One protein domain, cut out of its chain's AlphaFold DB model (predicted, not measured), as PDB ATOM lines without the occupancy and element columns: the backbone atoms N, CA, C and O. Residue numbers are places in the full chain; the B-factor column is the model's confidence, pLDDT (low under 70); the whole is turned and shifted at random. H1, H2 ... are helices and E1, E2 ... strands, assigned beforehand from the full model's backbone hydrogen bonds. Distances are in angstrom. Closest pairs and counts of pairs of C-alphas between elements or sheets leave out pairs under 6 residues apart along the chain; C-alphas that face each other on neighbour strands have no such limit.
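Overview. This is residues 157 to 300 of the 428 residues of an uncharacterized protein of Legionella sp. PC997 (UniProt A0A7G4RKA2). A small, strongly twisted sheet of four strands is the inner of three layers, with H1 on one face, H2 beside H1's later part, and H3 on the other face. Two long stretches with no named element, residues 157 to 195 and 267 to 287, are tied to each other by two short antiparallel pairings. The printed part has 144 residues, with E1 E2 H1 E3 E4 H2 H3 along the chain, mixed in class, under half of them in named elements; the sheet's order is E1 E2 E4 E3, antiparallel. It is compact, radius of gyration of the C-alphas 15.0 A, spanning 48 by 32 by 27 A.

Arrangement. Residues 174 to 175 pair with 284 to 285, and 180 to 181 with 270 to 271. E1, residues 196 to 202, and E2, 205 to 210, form a hairpin; N 197 and O 209, 2.9 A apart, are within hydrogen-bond range. H1, residues 216 to 236, is on the sheet at a height of 10.5 A, closest at the C-alphas of Ala 219 and Leu 255, 5.7 A. E3, residues 248 to 251, and E4, 254 to 258, form a hairpin, with N 256 and O 249 within hydrogen-bond range at 2.8 A; E2 and E4 are antiparallel neighbours, with N 208 and O 257 within hydrogen-bond range at 2.8 A. E2, H1 and E3 make a split strand-helix-strand unit, E4 between its two same-way strands, with a right-handed crossover. H2, residues 259 to 266, on the same face as H1, only just touches it through residues 229 to 233 of H1 alone, with 3 pairs of C-alphas within 8 A, the closest Glu 230 and Ile 265, 6.1 A. H3, residues 288 to 300, is on the opposite face at a height of 7.7 A, closest at the C-alphas of Arg 291 and Ile 254, 6.4 A. Every O i to N i+4 pair is within hydrogen-bond range in H1 and H3, and 3 of 4 in H2.

Along the chain. E1 begins at C-alpha 196 (33.952, 80.538, 22.875). H1 is 30.4 A long and H3 18.7 A, ending at C-alpha 300 (15.935, 91.356, 17.623).

Size, cuts and confidence. The C-alphas farthest apart, of Arg 169 and Lys 235, are 49.2 A apart. The printed part has no cut; the links H1 to E3 and H2 to H3 are long. Mean pLDDT of the printed part is 77.3, with 39 residues under 70, among them 237 to 246 and 273 to 282.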
ATOM      1  N   SER A 157      43.806  80.960  34.021       60.81
ATOM      2  CA  SER A 157      44.076  82.402  34.046       60.81
ATOM      3  C   SER A 157      45.344  82.815  33.291       60.81
ATOM      4  O   SER A 157      45.435  83.973  32.881       60.81
ATOM      5  N   GLU A 158      46.262  81.879  33.051       63.16
ATOM      6  CA  GLU A 158      47.476  82.065  32.248       63.16
ATOM      7  C   GLU A 158      47.290  81.634  30.783       63.16
ATOM      8  O   GLU A 158      48.037  82.071  29.911       63.16
ATOM      9  N   GLU A 159      46.275  80.824  30.476       67.31
ATOM     10  CA  GLU A 159      46.041  80.330  29.110       67.31
ATOM     11  C   GLU A 159      44.892  81.057  28.394       67.31
ATOM     12  O   GLU A 159      44.964  81.332  27.191       67.31
ATOM     13  N   TYR A 160      43.829  81.408  29.125       72.31
ATOM     14  CA  TYR A 160      42.590  81.904  28.539       72.31
ATOM     15  C   TYR A 160      42.228  83.307  29.000       72.31
ATOM     16  O   TYR A 160      42.235  83.652  30.185       72.31
ATOM     17  N   LEU A 161      41.795  84.112  28.030       76.19
ATOM     18  CA  LEU A 161      41.429  85.501  28.257       76.19
ATOM     19  C   LEU A 161      40.371  85.609  29.368       76.19
ATOM     20  O   LEU A 161      39.276  85.058  29.260       76.19
ATOM     21  N   GLY A 162      40.688  86.362  30.425       73.38
ATOM     22  CA  GLY A 162      39.748  86.727  31.490       73.38
ATOM     23  C   GLY A 162      39.212  85.560  32.327       73.38
ATOM     24  O   GLY A 162      38.189  85.729  33.002       73.38
ATOM     25  N   ALA A 163      39.871  84.400  32.290       77.50
ATOM     26  CA  ALA A 163      39.487  83.236  33.071       77.50
ATOM     27  C   ALA A 163      39.581  83.484  34.574       77.50
ATOM     28  O   ALA A 163      40.528  84.065  35.098       77.50
ATOM     29  N   THR A 164      38.537  83.054  35.281       75.19
ATOM     30  CA  THR A 164      38.473  83.124  36.742       75.19
ATOM     31  C   THR A 164      37.844  81.855  37.286       75.19
ATOM     32  O   THR A 164      36.844  81.389  36.744       75.19
ATOM     33  N   SER A 165      38.386  81.302  38.369       70.75
ATOM     34  CA  SER A 165      37.870  80.064  38.961       70.75
ATOM     35  C   SER A 165      36.492  80.263  39.607       70.75
ATOM     36  O   SER A 165      36.207  81.267  40.279       70.75
ATOM     37  N   TYR A 166      35.613  79.280  39.430       68.62
ATOM     38  CA  TYR A 166      34.295  79.230  40.048       68.62
ATOM     39  C   TYR A 166      34.384  78.745  41.492       68.62
ATOM     40  O   TYR A 166      34.377  77.553  41.782       68.62
ATOM     41  N   THR A 167      34.388  79.685  42.431       66.44
ATOM     42  CA  THR A 167      34.288  79.365  43.858       66.44
ATOM     43  C   THR A 167      32.829  79.408  44.321       66.44
ATOM     44  O   THR A 167      32.062  80.282  43.913       66.44
ATOM     45  N   LYS A 168      32.443  78.561  45.292       59.62
ATOM     46  CA  LYS A 168      31.125  78.639  45.978       59.62
ATOM     47  C   LYS A 168      30.852  80.004  46.647       59.62
ATOM     48  O   LYS A 168      29.728  80.277  47.067       59.62
ATOM     49  N   ARG A 169      31.877  80.862  46.768       56.84
ATOM     50  CA  ARG A 169      31.788  82.236  47.286       56.84
ATOM     51  C   ARG A 169      31.345  83.248  46.214       56.84
ATOM     52  O   ARG A 169      30.756  84.263  46.573       56.84
ATOM     53  N   ASN A 170      31.505  82.945  44.921       57.53
ATOM     54  CA  ASN A 170      31.028  83.755  43.790       57.53
ATOM     55  C   ASN A 170      29.546  83.482  43.467       57.53
ATOM     56  O   ASN A 170      29.199  83.076  42.361       57.53
ATOM     57  N   LYS A 171      28.642  83.719  44.428       55.47
ATOM     58  CA  LYS A 171      27.195  83.432  44.284       55.47
ATOM     59  C   LYS A 171      26.502  84.160  43.117       55.47
ATOM     60  O   LYS A 171      25.390  83.795  42.751       55.47
ATOM     61  N   THR A 172      27.112  85.205  42.565       63.91
ATOM     62  CA  THR A 172      26.545  86.023  41.481       63.91
ATOM     63  C   THR A 172      26.959  85.575  40.079       63.91
ATOM     64  O   THR A 172      26.299  85.979  39.120       63.91
ATOM     65  N   SER A 173      27.998  84.744  39.953       71.12
ATOM     66  CA  SER A 173      28.532  84.271  38.672       71.12
ATOM     67  C   SER A 173      27.972  82.896  38.318       71.12
ATOM     68  O   SER A 173      27.772  82.059  39.197       71.12
ATOM     69  N   ALA A 174      27.739  82.642  37.030       76.06
ATOM     70  CA  ALA A 174      27.378  81.307  36.562       76.06
ATOM     71  C   ALA A 174      28.637  80.444  36.413       76.06
ATOM     72  O   ALA A 174      29.715  80.969  36.147       76.06
ATOM     73  N   GLN A 175      28.509  79.129  36.570       80.50
ATOM     74  CA  GLN A 175      29.567  78.203  36.180       80.50
ATOM     75  C   GLN A 175      29.500  77.992  34.662       80.50
ATOM     76  O   GLN A 175      28.422  77.720  34.127       80.50
ATOM     77  N   VAL A 176      30.636  78.118  33.976       79.81
ATOM     78  CA  VAL A 176      30.760  77.738  32.567       79.81
ATOM     79  C   VAL A 176      30.632  76.221  32.482       79.81
ATOM     80  O   VAL A 176      31.349  75.497  33.171       79.81
ATOM     81  N   LYS A 177      29.685  75.748  31.672       77.88
ATOM     82  CA  LYS A 177      29.418  74.315  31.482       77.88
ATOM     83  C   LYS A 177      30.088  73.746  30.240       77.88
ATOM     84  O   LYS A 177      30.348  72.554  30.190       77.88
ATOM     85  N   GLU A 178      30.324  74.600  29.252       80.94
ATOM     86  CA  GLU A 178      30.810  74.212  27.936       80.94
ATOM     87  C   GLU A 178      31.529  75.403  27.296       80.94
ATOM     88  O   GLU A 178      31.051  76.540  27.389       80.94
ATOM     89  N   ALA A 179      32.694  75.151  26.704       83.38
ATOM     90  CA  ALA A 179      33.517  76.149  26.035       83.38
ATOM     91  C   ALA A 179      34.342  75.496  24.926       83.38
ATOM     92  O   ALA A 179      34.696  74.321  25.010       83.38
ATOM     93  N   TYR A 180      34.665  76.292  23.914       80.94
ATOM     94  CA  TYR A 180      35.391  75.857  22.732       80.94
ATOM     95  C   TYR A 180      36.583  76.765  22.448       80.94
ATOM     96  O   TYR A 180      36.528  77.967  22.707       80.94
ATOM     97  N   ASN A 181      37.636  76.196  21.873       81.38
ATOM     98  CA  ASN A 181      38.785  76.912  21.339       81.38
ATOM     99  C   ASN A 181      38.837  76.744  19.811       81.38
ATOM    100  O   ASN A 181      38.438  75.708  19.277       81.38
ATOM    101  N   PHE A 182      39.334  77.761  19.112       72.44
ATOM    102  CA  PHE A 182      39.616  77.724  17.679       72.44
ATOM    103  C   PHE A 182      41.110  77.963  17.472       72.44
ATOM    104  O   PHE A 182      41.646  78.990  17.893       72.44
ATOM    105  N   ASN A 183      41.784  77.027  16.804       66.62
ATOM    106  CA  ASN A 183      43.227  77.106  16.592       66.62
ATOM    107  C   ASN A 183      43.615  78.398  15.856       66.62
ATOM    108  O   ASN A 183      43.055  78.738  14.814       66.62
ATOM    109  N   GLY A 184      44.600  79.120  16.395       62.66
ATOM    110  CA  GLY A 184      45.091  80.370  15.807       62.66
ATOM    111  C   GLY A 184      44.299  81.630  16.185       62.66
ATOM    112  O   GLY A 184      44.694  82.734  15.789       62.66
ATOM    113  N   LEU A 185      43.214  81.506  16.960       70.69
ATOM    114  CA  LEU A 185      42.401  82.637  17.404       70.69
ATOM    115  C   LEU A 185      42.788  83.110  18.812       70.69
ATOM    116  O   LEU A 185      42.180  82.745  19.817       70.69
ATOM    117  N   PHE A 186      43.785  83.991  18.856       67.06
ATOM    118  CA  PHE A 186      44.306  84.584  20.090       67.06
ATOM    119  C   PHE A 186      43.854  86.033  20.286       67.06
ATOM    120  O   PHE A 186      43.597  86.755  19.315       67.06
ATOM    121  N   SER A 187      43.804  86.487  21.541       58.12
ATOM    122  CA  SER A 187      43.645  87.908  21.850       58.12
ATOM    123  C   SER A 187      44.875  88.687  21.363       58.12
ATOM    124  O   SER A 187      45.995  88.341  21.738       58.12
ATOM    125  N   PRO A 188      44.705  89.767  20.580       56.22
ATOM    126  CA  PRO A 188      45.830  90.514  20.017       56.22
ATOM    127  C   PRO A 188      46.638  91.329  21.043       56.22
ATOM    128  O   PRO A 188      47.677  91.865  20.677       56.22
ATOM    129  N   SER A 189      46.172  91.472  22.292       54.62
ATOM    130  CA  SER A 189      46.918  92.185  23.341       54.62
ATOM    131  C   SER A 189      47.939  91.307  24.060       54.62
ATOM    132  O   SER A 189      49.048  91.763  24.306       54.62
ATOM    133  N   ASP A 190      47.565  90.067  24.375       56.81
ATOM    134  CA  ASP A 190      48.258  89.271  25.395       56.81
ATOM    135  C   ASP A 190      48.486  87.809  24.966       56.81
ATOM    136  O   ASP A 190      48.853  86.981  25.788       56.81
ATOM    137  N   ASN A 191      48.229  87.461  23.697       62.62
ATOM    138  CA  ASN A 191      48.333  86.097  23.151       62.62
ATOM    139  C   ASN A 191      47.530  85.010  23.894       62.62
ATOM    140  O   ASN A 191      47.665  83.834  23.567       62.62
ATOM    141  N   PHE A 192      46.642  85.372  24.824       65.19
ATOM    142  CA  PHE A 192      45.730  84.415  25.444       65.19
ATOM    143  C   PHE A 192      44.790  83.793  24.411       65.19
ATOM    144  O   PHE A 192      44.245  84.488  23.540       65.19
ATOM    145  N   SER A 193      44.534  82.499  24.572       72.88
ATOM    146  CA  SER A 193      43.484  81.793  23.849       72.88
ATOM    147  C   SER A 193      42.124  82.386  24.213       72.88
ATOM    148  O   SER A 193      41.839  82.719  25.369       72.88
ATOM    149  N   VAL A 194      41.250  82.542  23.220       80.06
ATOM    150  CA  VAL A 194      39.887  83.028  23.458       80.06
ATOM    151  C   VAL A 194      38.941  81.839  23.538       80.06
ATOM    152  O   VAL A 194      38.744  81.136  22.551       80.06
ATOM    153  N   LEU A 195      38.306  81.651  24.697       85.81
ATOM    154  CA  LEU A 195      37.225  80.676  24.838       85.81
ATOM    155  C   LEU A 195      35.937  81.189  24.193       85.81
ATOM    156  O   LEU A 195      35.547  82.346  24.363       85.81
ATOM    157  N   TRP A 196      35.233  80.292  23.519       88.19
ATOM    158  CA  TRP A 196      33.952  80.538  22.875       88.19
ATOM    159  C   TRP A 196      32.868  79.751  23.591       88.19
ATOM    160  O   TRP A 196      32.876  78.523  23.618       88.19
ATOM    161  N   LEU A 197      31.935  80.472  24.207       90.75
ATOM    162  CA  LEU A 197      30.835  79.873  24.953       90.75
ATOM    163  C   LEU A 197      29.615  79.704  24.045       90.75
ATOM    164  O   LEU A 197      29.290  80.653  23.319       90.75
ATOM    165  N   PRO A 198      28.897  78.571  24.121       89.62
ATOM    166  CA  PRO A 198      27.609  78.403  23.459       89.62
ATOM    167  C   PRO A 198      26.632  79.522  23.812       89.62
ATOM    168  O   PRO A 198      26.441  79.877  24.979       89.62
ATOM    169  N   ALA A 199      25.994  80.062  22.782       89.50
ATOM    170  CA  ALA A 199      24.885  80.990  22.892       89.50
ATOM    171  C   ALA A 199      23.598  80.339  22.376       89.50
ATOM    172  O   ALA A 199      23.610  79.292  21.726       89.50
ATOM    173  N   LYS A 200      22.463  80.975  22.671       88.62
ATOM    174  CA  LYS A 200      21.159  80.571  22.141       88.62
ATOM    175  C   LYS A 200      21.220  80.532  20.611       88.62
ATOM    176  O   LYS A 200      21.742  81.455  20.003       88.62
ATOM    177  N   SER A 201      20.688  79.484  19.989       87.69
ATOM    178  CA  SER A 201      20.674  79.388  18.529       87.69
ATOM    179  C   SER A 201      19.812  80.486  17.895       87.69
ATOM    180  O   SER A 201      18.820  80.939  18.473       87.69
ATOM    181  N   HIS A 202      20.178  80.907  16.683       87.00
ATOM    182  CA  HIS A 202      19.436  81.905  15.902       87.00
ATOM    183  C   HIS A 202      19.100  81.324  14.528       87.00
ATOM    184  O   HIS A 202      19.987  80.839  13.830       87.00
ATOM    185  N   HIS A 203      17.810  81.295  14.173       83.44
ATOM    186  CA  HIS A 203      17.292  80.660  12.945       83.44
ATOM    187  C   HIS A 203      17.829  79.237  12.696       83.44
ATOM    188  O   HIS A 203      18.175  78.876  11.575       83.44
ATOM    189  N   GLY A 204      17.931  78.428  13.758       80.62
ATOM    190  CA  GLY A 204      18.414  77.044  13.685       80.62
ATOM    191  C   GLY A 204      19.936  76.890  13.603       80.62
ATOM    192  O   GLY A 204      20.414  75.764  13.506       80.62
ATOM    193  N   ARG A 205      20.704  77.985  13.670       83.38
ATOM    194  CA  ARG A 205      22.171  77.952  13.631       83.38
ATOM    195  C   ARG A 205      22.802  78.078  15.005       83.38
ATOM    196  O   ARG A 205      22.323  78.834  15.854       83.38
ATOM    197  N   SER A 206      23.904  77.360  15.190       88.31
ATOM    198  CA  SER A 206      24.720  77.410  16.400       88.31
ATOM    199  C   SER A 206      25.491  78.723  16.479       88.31
ATOM    200  O   SER A 206      26.132  79.149  15.514       88.31
ATOM    201  N   MET A 207      25.428  79.356  17.644       89.56
ATOM    202  CA  MET A 207      26.008  80.670  17.898       89.56
ATOM    203  C   MET A 207      26.978  80.578  19.068       89.56
ATOM    204  O   MET A 207      26.728  79.855  20.033       89.56
ATOM    205  N   PHE A 208      28.058  81.346  18.998       92.31
ATOM    206  CA  PHE A 208      29.058  81.431  20.047       92.31
ATOM    207  C   PHE A 208      29.284  82.868  20.485       92.31
ATOM    208  O   PHE A 208      29.157  83.812  19.705       92.31
ATOM    209  N   THR A 209      29.670  83.021  21.743       92.06
ATOM    210  CA  THR A 209      30.088  84.299  22.314       92.06
ATOM    211  C   THR A 209      31.492  84.210  22.879       92.06
ATOM    212  O   THR A 209      31.796  83.252  23.589       92.06
ATOM    213  N   ALA A 210      32.315  85.222  22.615       90.12
ATOM    214  CA  ALA A 210      33.665  85.284  23.160       90.12
ATOM    215  C   ALA A 210      33.627  85.491  24.682       90.12
ATOM    216  O   ALA A 210      32.940  86.379  25.196       90.12
ATOM    217  N   TYR A 211      34.372  84.663  25.404       87.44
ATOM    218  CA  TYR A 211      34.584  84.768  26.840       87.44
ATOM    219  C   TYR A 211      35.670  85.802  27.168       87.44
ATOM    220  O   TYR A 211      36.455  86.203  26.309       87.44
ATOM    221  N   GLY A 212      35.707  86.262  28.421       80.94
ATOM    222  CA  GLY A 212      36.824  87.062  28.933       80.94
ATOM    223  C   GLY A 212      36.915  88.503  28.435       80.94
ATOM    224  O   GLY A 212      37.768  89.259  28.897       80.94
ATOM    225  N   CYS A 213      36.027  88.923  27.532       85.12
ATOM    226  CA  CYS A 213      35.975  90.288  27.026       85.12
ATOM    227  C   CYS A 213      35.509  91.245  28.137       85.12
ATOM    228  O   CYS A 213      34.322  91.507  28.316       85.12
ATOM    229  N   SER A 214      36.442  91.788  28.920       80.69
ATOM    230  CA  SER A 214      36.119  92.642  30.073       80.69
ATOM    231  C   SER A 214      35.633  94.046  29.685       80.69
ATOM    232  O   SER A 214      35.029  94.739  30.503       80.69
ATOM    233  N   SER A 215      35.852  94.473  28.435       86.00
ATOM    234  CA  SER A 215      35.464  95.795  27.934       86.00
ATOM    235  C   SER A 215      35.092  95.786  26.450       86.00
ATOM    236  O   SER A 215      35.475  94.891  25.696       86.00
ATOM    237  N   HIS A 216      34.400  96.843  26.006       87.50
ATOM    238  CA  HIS A 216      34.090  97.044  24.586       87.50
ATOM    239  C   HIS A 216      35.341  97.146  23.707       87.50
ATOM    240  O   HIS A 216      35.337  96.683  22.571       87.50
ATOM    241  N   LYS A 217      36.427  97.710  24.246       87.06
ATOM    242  CA  LYS A 217      37.703  97.830  23.538       87.06
ATOM    243  C   LYS A 217      38.262  96.452  23.170       87.06
ATOM    244  O   LYS A 217      38.616  96.244  22.016       87.06
ATOM    245  N   ILE A 218      38.280  95.516  24.120       84.38
ATOM    246  CA  ILE A 218      38.788  94.150  23.898       84.38
ATOM    247  C   ILE A 218      37.912  93.415  22.880       84.38
ATOM    248  O   ILE A 218      38.429  92.867  21.909       84.38
ATOM    249  N   ALA A 219      36.586  93.491  23.032       87.00
ATOM    250  CA  ALA A 219      35.654  92.882  22.084       87.00
ATOM    251  C   ALA A 219      35.833  93.434  20.655       87.00
ATOM    252  O   ALA A 219      35.780  92.680  19.685       87.00
ATOM    253  N   LYS A 220      36.098  94.740  20.507       88.88
ATOM    254  CA  LYS A 220      36.388  95.382  19.213       88.88
ATOM    255  C   LYS A 220      37.744  94.995  18.629       88.88
ATOM    256  O   LYS A 220      37.849  94.843  17.411       88.88
ATOM    257  N   MET A 221      38.767  94.835  19.463       86.38
ATOM    258  CA  MET A 221      40.074  94.342  19.021       86.38
ATOM    259  C   MET A 221      39.951  92.923  18.458       86.38
ATOM    260  O   MET A 221      40.412  92.668  17.347       86.38
ATOM    261  N   LEU A 222      39.244  92.039  19.166       86.88
ATOM    262  CA  LEU A 222      38.976  90.680  18.701       86.88
ATOM    263  C   LEU A 222      38.117  90.664  17.425       86.88
ATOM    264  O   LEU A 222      38.438  89.951  16.479       86.88
ATOM    265  N   GLU A 223      37.077  91.504  17.346       90.69
ATOM    266  CA  GLU A 223      36.269  91.664  16.128       90.69
ATOM    267  C   GLU A 223      37.128  92.064  14.917       90.69
ATOM    268  O   GLU A 223      36.934  91.556  13.812       90.69
ATOM    269  N   THR A 224      38.073  92.986  15.120       88.12
ATOM    270  CA  THR A 224      38.958  93.485  14.059       88.12
ATOM    271  C   THR A 224      39.911  92.393  13.591       88.12
ATOM    272  O   THR A 224      40.004  92.161  12.389       88.12
ATOM    273  N   LYS A 225      40.526  91.659  14.527       87.19
ATOM    274  CA  LYS A 225      41.391  90.516  14.214       87.19
ATOM    275  C   LYS A 225      40.661  89.454  13.389       87.19
ATOM    276  O   LYS A 225      41.167  89.047  12.351       87.19
ATOM    277  N   ILE A 226      39.449  89.062  13.788       87.50
ATOM    278  CA  ILE A 226      38.671  88.054  13.047       87.50
ATOM    279  C   ILE A 226      38.360  88.537  11.623       87.50
ATOM    280  O   ILE A 226      38.425  87.757  10.680       87.50
ATOM    281  N   LYS A 227      38.065  89.828  11.436       88.50
ATOM    282  CA  LYS A 227      37.841  90.417  10.103       88.50
ATOM    283  C   LYS A 227      39.114  90.496   9.256       88.50
ATOM    284  O   LYS A 227      39.044  90.440   8.030       88.50
ATOM    285  N   GLU A 228      40.275  90.683   9.872       86.69
ATOM    286  CA  GLU A 228      41.564  90.648   9.174       86.69
ATOM    287  C   GLU A 228      41.929  89.225   8.751       86.69
ATOM    288  O   GLU A 228      42.299  89.011   7.594       86.69
ATOM    289  N   ASP A 229      41.737  88.256   9.646       84.12
ATOM    290  CA  ASP A 229      41.940  86.835   9.377       84.12
ATOM    291  C   ASP A 229      40.961  86.338   8.295       84.12
ATOM    292  O   ASP A 229      41.379  85.644   7.369       84.12
ATOM    293  N   GLU A 230      39.698  86.784   8.316       86.81
ATOM    294  CA  GLU A 230      38.715  86.550   7.246       86.81
ATOM    295  C   GLU A 230      39.236  87.068   5.898       86.81
ATOM    296  O   GLU A 230      39.271  86.329   4.915       86.81
ATOM    297  N   LYS A 231      39.691  88.328   5.832       86.12
ATOM    298  CA  LYS A 231      40.240  88.913   4.597       86.12
ATOM    299  C   LYS A 231      41.480  88.175   4.107       86.12
ATOM    300  O   LYS A 231      41.695  88.089   2.899       86.12
ATOM    301  N   LYS A 232      42.322  87.683   5.019       84.19
ATOM    302  CA  LYS A 232      43.493  86.874   4.673       84.19
ATOM    303  C   LYS A 232      43.052  85.531   4.093       84.19
ATOM    304  O   LYS A 232      43.495  85.180   3.004       84.19
ATOM    305  N   LYS A 233      42.111  84.848   4.748       80.94
ATOM    306  CA  LYS A 233      41.546  83.586   4.266       80.94
ATOM    307  C   LYS A 233      40.837  83.736   2.927       80.94
ATOM    308  O   LYS A 233      41.092  82.926   2.053       80.94
ATOM    309  N   GLN A 234      40.081  84.813   2.699       81.19
ATOM    310  CA  GLN A 234      39.431  85.100   1.410       81.19
ATOM    311  C   GLN A 234      40.422  85.214   0.242       81.19
ATOM    312  O   GLN A 234      40.063  84.910  -0.895       81.19
ATOM    313  N   LYS A 235      41.661  85.658   0.501       79.75
ATOM    314  CA  LYS A 235      42.726  85.713  -0.514       79.75
ATOM    315  C   LYS A 235      43.316  84.335  -0.822       79.75
ATOM    316  O   LYS A 235      43.746  84.117  -1.947       79.75
ATOM    317  N   GLU A 236      43.355  83.438   0.162       76.81
ATOM    318  CA  GLU A 236      43.846  82.059   0.017       76.81
ATOM    319  C   GLU A 236      42.774  81.138  -0.581       76.81
ATOM    320  O   GLU A 236      43.066  80.249  -1.380       76.81
ATOM    321  N   THR A 237      41.519  81.323  -0.179       69.62
ATOM    322  CA  THR A 237      40.388  80.477  -0.551       69.62
ATOM    323  C   THR A 237      39.103  81.311  -0.500       69.62
ATOM    324  O   THR A 237      38.827  81.927   0.532       69.62
ATOM    325  N   PRO A 238      38.289  81.366  -1.570       69.06
ATOM    326  CA  PRO A 238      37.055  82.147  -1.558       69.06
ATOM    327  C   PRO A 238      36.099  81.639  -0.470       69.06
ATOM    328  O   PRO A 238      35.587  80.524  -0.554       69.06
ATOM    329  N   LEU A 239      35.856  82.459   0.552       64.38
ATOM    330  CA  LEU A 239      34.908  82.145   1.618       64.38
ATOM    331  C   LEU A 239      33.475  82.399   1.136       64.38
ATOM    332  O   LEU A 239      33.169  83.466   0.600       64.38
ATOM    333  N   VAL A 240      32.582  81.428   1.344       62.38
ATOM    334  CA  VAL A 240      31.147  81.590   1.074       62.38
ATOM    335  C   VAL A 240      30.490  82.213   2.303       62.38
ATOM    336  O   VAL A 240      29.988  81.518   3.190       62.38
ATOM    337  N   THR A 241      30.488  83.543   2.364       58.50
ATOM    338  CA  THR A 241      29.788  84.281   3.417       58.50
ATOM    339  C   THR A 241      28.295  84.356   3.091       58.50
ATOM    340  O   THR A 241      27.838  85.192   2.308       58.50
ATOM    341  N   ASN A 242      27.496  83.481   3.704       57.69
ATOM    342  CA  ASN A 242      26.040  83.548   3.598       57.69
ATOM    343  C   ASN A 242      25.516  84.756   4.390       57.69
ATOM    344  O   ASN A 242      25.467  84.740   5.619       57.69
ATOM    345  N   SER A 243      25.102  85.806   3.677       57.47
ATOM    346  CA  SER A 243      24.684  87.098   4.257       57.47
ATOM    347  C   SER A 243      23.391  87.073   5.090       57.47
ATOM    348  O   SER A 243      22.956  88.112   5.584       57.47
ATOM    349  N   GLU A 244      22.760  85.907   5.219       57.81
ATOM    350  CA  GLU A 244      21.481  85.716   5.909       57.81
ATOM    351  C   GLU A 244      21.641  85.469   7.415       57.81
ATOM    352  O   GLU A 244      20.665  85.547   8.160       57.81
ATOM    353  N   HIS A 245      22.869  85.235   7.889       66.88
ATOM    354  CA  HIS A 245      23.133  84.851   9.276       66.88
ATOM    355  C   HIS A 245      24.071  85.822   9.972       66.88
ATOM    356  O   HIS A 245      24.829  86.559   9.338       66.88
ATOM    357  N   ILE A 246      24.002  85.822  11.302       66.88
ATOM    358  CA  ILE A 246      24.887  86.617  12.146       66.88
ATOM    359  C   ILE A 246      26.293  86.038  12.004       66.88
ATOM    360  O   ILE A 246      26.640  85.042  12.635       66.88
ATOM    361  N   THR A 247      27.097  86.641  11.135       80.69
ATOM    362  CA  THR A 247      28.497  86.255  10.947       80.69
ATOM    363  C   THR A 247      29.302  86.668  12.171       80.69
ATOM    364  O   THR A 247      29.845  85.815  12.867       80.69
ATOM    365  N   LEU A 248      29.292  87.966  12.487       87.00
ATOM    366  CA  LEU A 248      30.021  88.554  13.605       87.00
ATOM    367  C   LEU A 248      29.393  89.893  14.023       87.00
ATOM    368  O   LEU A 248      29.236  90.793  13.194       87.00
ATOM    369  N   VAL A 249      29.053  90.055  15.304       87.69
ATOM    370  CA  VAL A 249      28.475  91.291  15.865       87.69
ATOM    371  C   VAL A 249      29.051  91.576  17.247       87.69
ATOM    372  O   VAL A 249      29.202  90.678  18.066       87.69
ATOM    373  N   CYS A 250      29.331  92.847  17.527       89.00
ATOM    374  CA  CYS A 250      29.864  93.312  18.805       89.00
ATOM    375  C   CYS A 250      28.954  94.384  19.419       89.00
ATOM    376  O   CYS A 250      28.669  95.393  18.766       89.00
ATOM    377  N   GLU A 251      28.538  94.203  20.675       87.81
ATOM    378  CA  GLU A 251      27.802  95.195  21.473       87.81
ATOM    379  C   GLU A 251      28.363  95.228  22.897       87.81
ATOM    380  O   GLU A 251      28.280  94.259  23.656       87.81
ATOM    381  N   GLY A 252      28.958  96.364  23.273       87.56
ATOM    382  CA  GLY A 252      29.655  96.485  24.551       87.56
ATOM    383  C   GLY A 252      30.748  95.411  24.685       87.56
ATOM    384  O   GLY A 252      31.494  95.208  23.728       87.56
ATOM    385  N   PRO A 253      30.868  94.728  25.836       87.25
ATOM    386  CA  PRO A 253      31.843  93.654  26.027       87.25
ATOM    387  C   PRO A 253      31.465  92.331  25.337       87.25
ATOM    388  O   PRO A 253      32.227  91.377  25.427       87.25
ATOM    389  N   ILE A 254      30.301  92.230  24.687       90.56
ATOM    390  CA  ILE A 254      29.815  90.970  24.119       90.56
ATOM    391  C   ILE A 254      30.101  90.936  22.620       90.56
ATOM    392  O   ILE A 254      29.573  91.747  21.857       90.56
ATOM    393  N   LEU A 255      30.913  89.964  22.206       91.25
ATOM    394  CA  LEU A 255      31.134  89.607  20.809       91.25
ATOM    395  C   LEU A 255      30.423  88.284  20.525       91.25
ATOM    396  O   LEU A 255      30.656  87.303  21.232       91.25
ATOM    397  N   ILE A 256      29.572  88.265  19.503       91.94
ATOM    398  CA  ILE A 256      28.847  87.079  19.053       91.94
ATOM    399  C   ILE A 256      29.218  86.739  17.612       91.94
ATOM    400  O   ILE A 256      29.352  87.631  16.774       91.94
ATOM    401  N   ALA A 257      29.352  85.451  17.325       90.56
ATOM    402  CA  ALA A 257      29.625  84.929  15.994       90.56
ATOM    403  C   ALA A 257      28.816  83.654  15.736       90.56
ATOM    404  O   ALA A 257      28.441  82.948  16.676       90.56
ATOM    405  N   SER A 258      28.550  83.346  14.469       89.38
ATOM    406  CA  SER A 258      28.046  82.017  14.104       89.38
ATOM    407  C   SER A 258      29.175  80.997  14.114       89.38
ATOM    408  O   SER A 258      30.318  81.308  13.775       89.38
ATOM    409  N   ARG A 259      28.836  79.757  14.482       87.69
ATOM    410  CA  ARG A 259      29.765  78.625  14.450       87.69
ATOM    411  C   ARG A 259      30.358  78.429  13.056       87.69
ATOM    412  O   ARG A 259      31.576  78.434  12.928       87.69
ATOM    413  N   ASP A 260      29.503  78.357  12.033       85.38
ATOM    414  CA  ASP A 260      29.919  78.163  10.637       85.38
ATOM    415  C   ASP A 260      30.945  79.218  10.200       85.38
ATOM    416  O   ASP A 260      31.910  78.909   9.511       85.38
ATOM    417  N   TYR A 261      30.748  80.475  10.613       86.75
ATOM    418  CA  TYR A 261      31.637  81.576  10.251       86.75
ATOM    419  C   TYR A 261      33.035  81.414  10.860       86.75
ATOM    420  O   TYR A 261      34.029  81.620  10.170       86.75
ATOM    421  N   LEU A 262      33.126  81.008  12.130       84.19
ATOM    422  CA  LEU A 262      34.417  80.746  12.771       84.19
ATOM    423  C   LEU A 262      35.086  79.485  12.210       84.19
ATOM    424  O   LEU A 262      36.290  79.504  11.961       84.19
ATOM    425  N   GLU A 263      34.316  78.426  11.939       86.19
ATOM    426  CA  GLU A 263      34.829  77.177  11.359       86.19
ATOM    427  C   GLU A 263      35.433  77.373   9.971       86.19
ATOM    428  O   GLU A 263      36.472  76.799   9.651       86.19
ATOM    429  N   GLN A 264      34.829  78.233   9.155       81.62
ATOM    430  CA  GLN A 264      35.359  78.553   7.835       81.62
ATOM    431  C   GLN A 264      36.728  79.259   7.884       81.62
ATOM    432  O   GLN A 264      37.518  79.125   6.949       81.62
ATOM    433  N   ILE A 265      37.015  80.016   8.948       80.75
ATOM    434  CA  ILE A 265      38.265  80.779   9.087       80.75
ATOM    435  C   ILE A 265      39.339  79.948   9.804       80.75
ATOM    436  O   ILE A 265      40.491  79.930   9.364       80.75
ATOM    437  N   TYR A 266      38.963  79.255  10.884       79.69
ATOM    438  CA  TYR A 266      39.893  78.631  11.834       79.69
ATOM    439  C   TYR A 266      39.799  77.097  11.904       79.69
ATOM    440  O   TYR A 266      40.609  76.470  12.585       79.69
ATOM    441  N   GLY A 267      38.856  76.476  11.193       78.56
ATOM    442  CA  GLY A 267      38.618  75.033  11.241       78.56
ATOM    443  C   GLY A 267      37.723  74.598  12.403       78.56
ATOM    444  O   GLY A 267      37.092  75.414  13.074       78.56
ATOM    445  N   THR A 268      37.633  73.288  12.618       77.62
ATOM    446  CA  THR A 268      36.728  72.682  13.603       77.62
ATOM    447  C   THR A 268      37.049  73.151  15.033       77.62
ATOM    448  O   THR A 268      38.219  73.126  15.420       77.62
ATOM    449  N   PRO A 269      36.043  73.553  15.839       74.81
ATOM    450  CA  PRO A 269      36.255  73.930  17.228       74.81
ATOM    451  C   PRO A 269      36.696  72.728  18.061       74.81
ATOM    452  O   PRO A 269      36.168  71.625  17.910       74.81
ATOM    453  N   ILE A 270      37.606  72.972  18.996       73.62
ATOM    454  CA  ILE A 270      38.065  71.993  19.980       73.62
ATOM    455  C   ILE A 270      37.329  72.270  21.285       73.62
ATOM    456  O   ILE A 270      37.347  73.396  21.783       73.62
ATOM    457  N   GLN A 271      36.651  71.267  21.836       76.31
ATOM    458  CA  GLN A 271      35.996  71.402  23.132       76.31
ATOM    459  C   GLN A 271      37.050  71.466  24.241       76.31
ATOM    460  O   GLN A 271      37.940  70.622  24.307       76.31
ATOM    461  N   VAL A 272      36.945  72.466  25.116       70.38
ATOM    462  CA  VAL A 272      37.895  72.665  26.217       70.38
ATOM    463  C   VAL A 272      37.411  71.927  27.458       70.38
ATOM    464  O   VAL A 272      36.247  72.054  27.851       70.38
ATOM    465  N   SER A 273      38.312  71.180  28.100       67.38
ATOM    466  CA  SER A 273      38.046  70.590  29.411       67.38
ATOM    467  C   SER A 273      37.965  71.702  30.456       67.38
ATOM    468  O   SER A 273      38.935  72.399  30.728       67.38
ATOM    469  N   LEU A 274      36.775  71.911  31.020       62.88
ATOM    470  CA  LEU A 274      36.482  73.013  31.945       62.88
ATOM    471  C   LEU A 274      36.733  72.667  33.414       62.88
ATOM    472  O   LEU A 274      36.262  73.386  34.296       62.88
ATOM    473  N   VAL A 275      37.406  71.557  33.697       55.16
ATOM    474  CA  VAL A 275      37.693  71.115  35.061       55.16
ATOM    475  C   VAL A 275      39.131  71.492  35.383       55.16
ATOM    476  O   VAL A 275      40.059  71.010  34.755       55.16
ATOM    477  N   ASN A 276      39.315  72.385  36.358       48.34
ATOM    478  CA  ASN A 276      40.618  72.549  36.991       48.34
ATOM    479  C   ASN A 276      40.817  71.359  37.937       48.34
ATOM    480  O   ASN A 276      40.104  71.268  38.943       48.34
ATOM    481  N   ASP A 277      41.748  70.463  37.620       40.44
ATOM    482  CA  ASP A 277      41.910  69.200  38.350       40.44
ATOM    483  C   ASP A 277      42.298  69.414  39.828       40.44
ATOM    484  O   ASP A 277      41.750  68.758  40.713       40.44
ATOM    485  N   LEU A 278      43.067  70.465  40.153       34.88
ATOM    486  CA  LEU A 278      43.440  70.796  41.542       34.88
ATOM    487  C   LEU A 278      42.268  71.204  42.438       34.88
ATOM    488  O   LEU A 278      42.252  70.928  43.638       34.88
ATOM    489  N   THR A 279      41.319  71.962  41.893       43.88
ATOM    490  CA  THR A 279      40.255  72.590  42.692       43.88
ATOM    491  C   THR A 279      38.889  71.963  42.450       43.88
ATOM    492  O   THR A 279      37.956  72.238  43.214       43.88
ATOM    493  N   LYS A 280      38.758  71.129  41.406       51.84
ATOM    494  CA  LYS A 280      37.489  70.631  40.848       51.84
ATOM    495  C   LYS A 280      36.487  71.757  40.587       51.84
ATOM    496  O   LYS A 280      35.273  71.569  40.677       51.84
ATOM    497  N   GLN A 281      36.994  72.964  40.341       56.22
ATOM    498  CA  GLN A 281      36.195  74.163  40.128       56.22
ATOM    499  C   GLN A 281      36.252  74.527  38.654       56.22
ATOM    500  O   GLN A 281      37.329  74.640  38.077       56.22
ATOM    501  N   GLY A 282      35.076  74.703  38.051       68.88
ATOM    502  CA  GLY A 282      34.990  75.171  36.674       68.88
ATOM    503  C   GLY A 282      35.323  76.652  36.535       68.88
ATOM    504  O   GLY A 282      35.672  77.323  37.505       68.88
ATOM    505  N   LEU A 283      35.153  77.199  35.336       76.94
ATOM    506  CA  LEU A 283      35.298  78.636  35.112       76.94
ATOM    507  C   LEU A 283      34.057  79.407  35.569       76.94
ATOM    508  O   LEU A 283      32.918  78.962  35.414       76.94
ATOM    509  N   ALA A 284      34.277  80.587  36.140       81.50
ATOM    510  CA  ALA A 284      33.236  81.528  36.503       81.50
ATOM    511  C   ALA A 284      32.938  82.465  35.337       81.50
ATOM    512  O   ALA A 284      33.805  83.150  34.796       81.50
ATOM    513  N   ASP A 285      31.662  82.574  35.023       83.56
ATOM    514  CA  ASP A 285      31.140  83.507  34.053       83.56
ATOM    515  C   ASP A 285      30.403  84.651  34.749       83.56
ATOM    516  O   ASP A 285      29.202  84.596  35.054       83.56
ATOM    517  N   LYS A 286      31.171  85.717  34.988       82.44
ATOM    518  CA  LYS A 286      30.696  86.965  35.596       82.44
ATOM    519  C   LYS A 286      29.713  87.721  34.693       82.44
ATOM    520  O   LYS A 286      28.930  88.518  35.197       82.44
ATOM    521  N   GLN A 287      29.739  87.474  33.379       83.38
ATOM    522  CA  GLN A 287      28.941  88.202  32.389       83.38
ATOM    523  C   GLN A 287      27.706  87.427  31.908       83.38
ATOM    524  O   GLN A 287      26.901  88.004  31.186       83.38
ATOM    525  N   SER A 288      27.501  86.175  32.331       83.81
ATOM    526  CA  SER A 288      26.381  85.294  31.930       83.81
ATOM    527  C   SER A 288      25.024  85.995  31.765       83.81
ATOM    528  O   SER A 288      24.389  85.907  30.710       83.81
ATOM    529  N   LYS A 289      24.580  86.729  32.796       84.62
ATOM    530  CA  LYS A 289      23.295  87.447  32.792       84.62
ATOM    531  C   LYS A 289      23.257  88.562  31.747       84.62
ATOM    532  O   LYS A 289      22.309  88.642  30.972       84.62
ATOM    533  N   GLN A 290      24.291  89.404  31.711       85.38
ATOM    534  CA  GLN A 290      24.399  90.490  30.737       85.38
ATOM    535  C   GLN A 290      24.486  89.938  29.313       85.38
ATOM    536  O   GLN A 290      23.821  90.448  28.419       85.38
ATOM    537  N   ARG A 291      25.261  88.872  29.115       86.00
ATOM    538  CA  ARG A 291      25.442  88.222  27.823       86.00
ATOM    539  C   ARG A 291      24.126  87.710  27.268       86.00
ATOM    540  O   ARG A 291      23.808  88.022  26.132       86.00
ATOM    541  N   THR A 292      23.336  87.014  28.081       85.62
ATOM    542  CA  THR A 292      22.016  86.515  27.662       85.62
ATOM    543  C   THR A 292      21.117  87.659  27.177       85.62
ATOM    544  O   THR A 292      20.577  87.594  26.078       85.62
ATOM    545  N   LEU A 293      21.034  88.751  27.949       87.94
ATOM    546  CA  LEU A 293      20.223  89.923  27.598       87.94
ATOM    547  C   LEU A 293      20.702  90.619  26.315       87.94
ATOM    548  O   LEU A 293      19.892  91.010  25.476       87.94
ATOM    549  N   VAL A 294      22.017  90.790  26.163       87.62
ATOM    550  CA  VAL A 294      22.607  91.446  24.989       87.62
ATOM    551  C   VAL A 294      22.439  90.583  23.740       87.62
ATOM    552  O   VAL A 294      22.092  91.114  22.693       87.62
ATOM    553  N   VAL A 295      22.609  89.263  23.844       89.06
ATOM    554  CA  VAL A 295      22.417  88.330  22.723       89.06
ATOM    555  C   VAL A 295      20.984  88.397  22.189       89.06
ATOM    556  O   VAL A 295      20.795  88.573  20.986       89.06
ATOM    557  N   ASP A 296      19.971  88.345  23.061       87.94
ATOM    558  CA  ASP A 296      18.572  88.466  22.628       87.94
ATOM    559  C   ASP A 296      18.301  89.830  21.960       87.94
ATOM    560  O   ASP A 296      17.634  89.903  20.926       87.94
ATOM    561  N   LYS A 297      18.870  90.917  22.497       89.44
ATOM    562  CA  LYS A 297      18.763  92.256  21.897       89.44
ATOM    563  C   LYS A 297      19.419  92.326  20.514       89.44
ATOM    564  O   LYS A 297      18.838  92.901  19.594       89.44
ATOM    565  N   MET A 298      20.603  91.734  20.356       87.88
ATOM    566  CA  MET A 298      21.302  91.659  19.073       87.88
ATOM    567  C   MET A 298      20.466  90.907  18.032       87.88
ATOM    568  O   MET A 298      20.371  91.364  16.895       87.88
ATOM    569  N   TYR A 299      19.829  89.795  18.415       89.62
ATOM    570  CA  TYR A 299      18.963  89.015  17.525       89.62
ATOM    571  C   TYR A 299      17.752  89.807  17.057       89.62
ATOM    572  O   TYR A 299      17.490  89.861  15.856       89.62
ATOM    573  N   LEU A 300      17.069  90.500  17.972       87.25
ATOM    574  CA  LEU A 300      15.935  91.356  17.623       87.25
ATOM    575  C   LEU A 300      16.346  92.477  16.660       87.25
ATOM    576  O   LEU A 300      15.728  92.647  15.610       87.25
TER     577      LEU A 300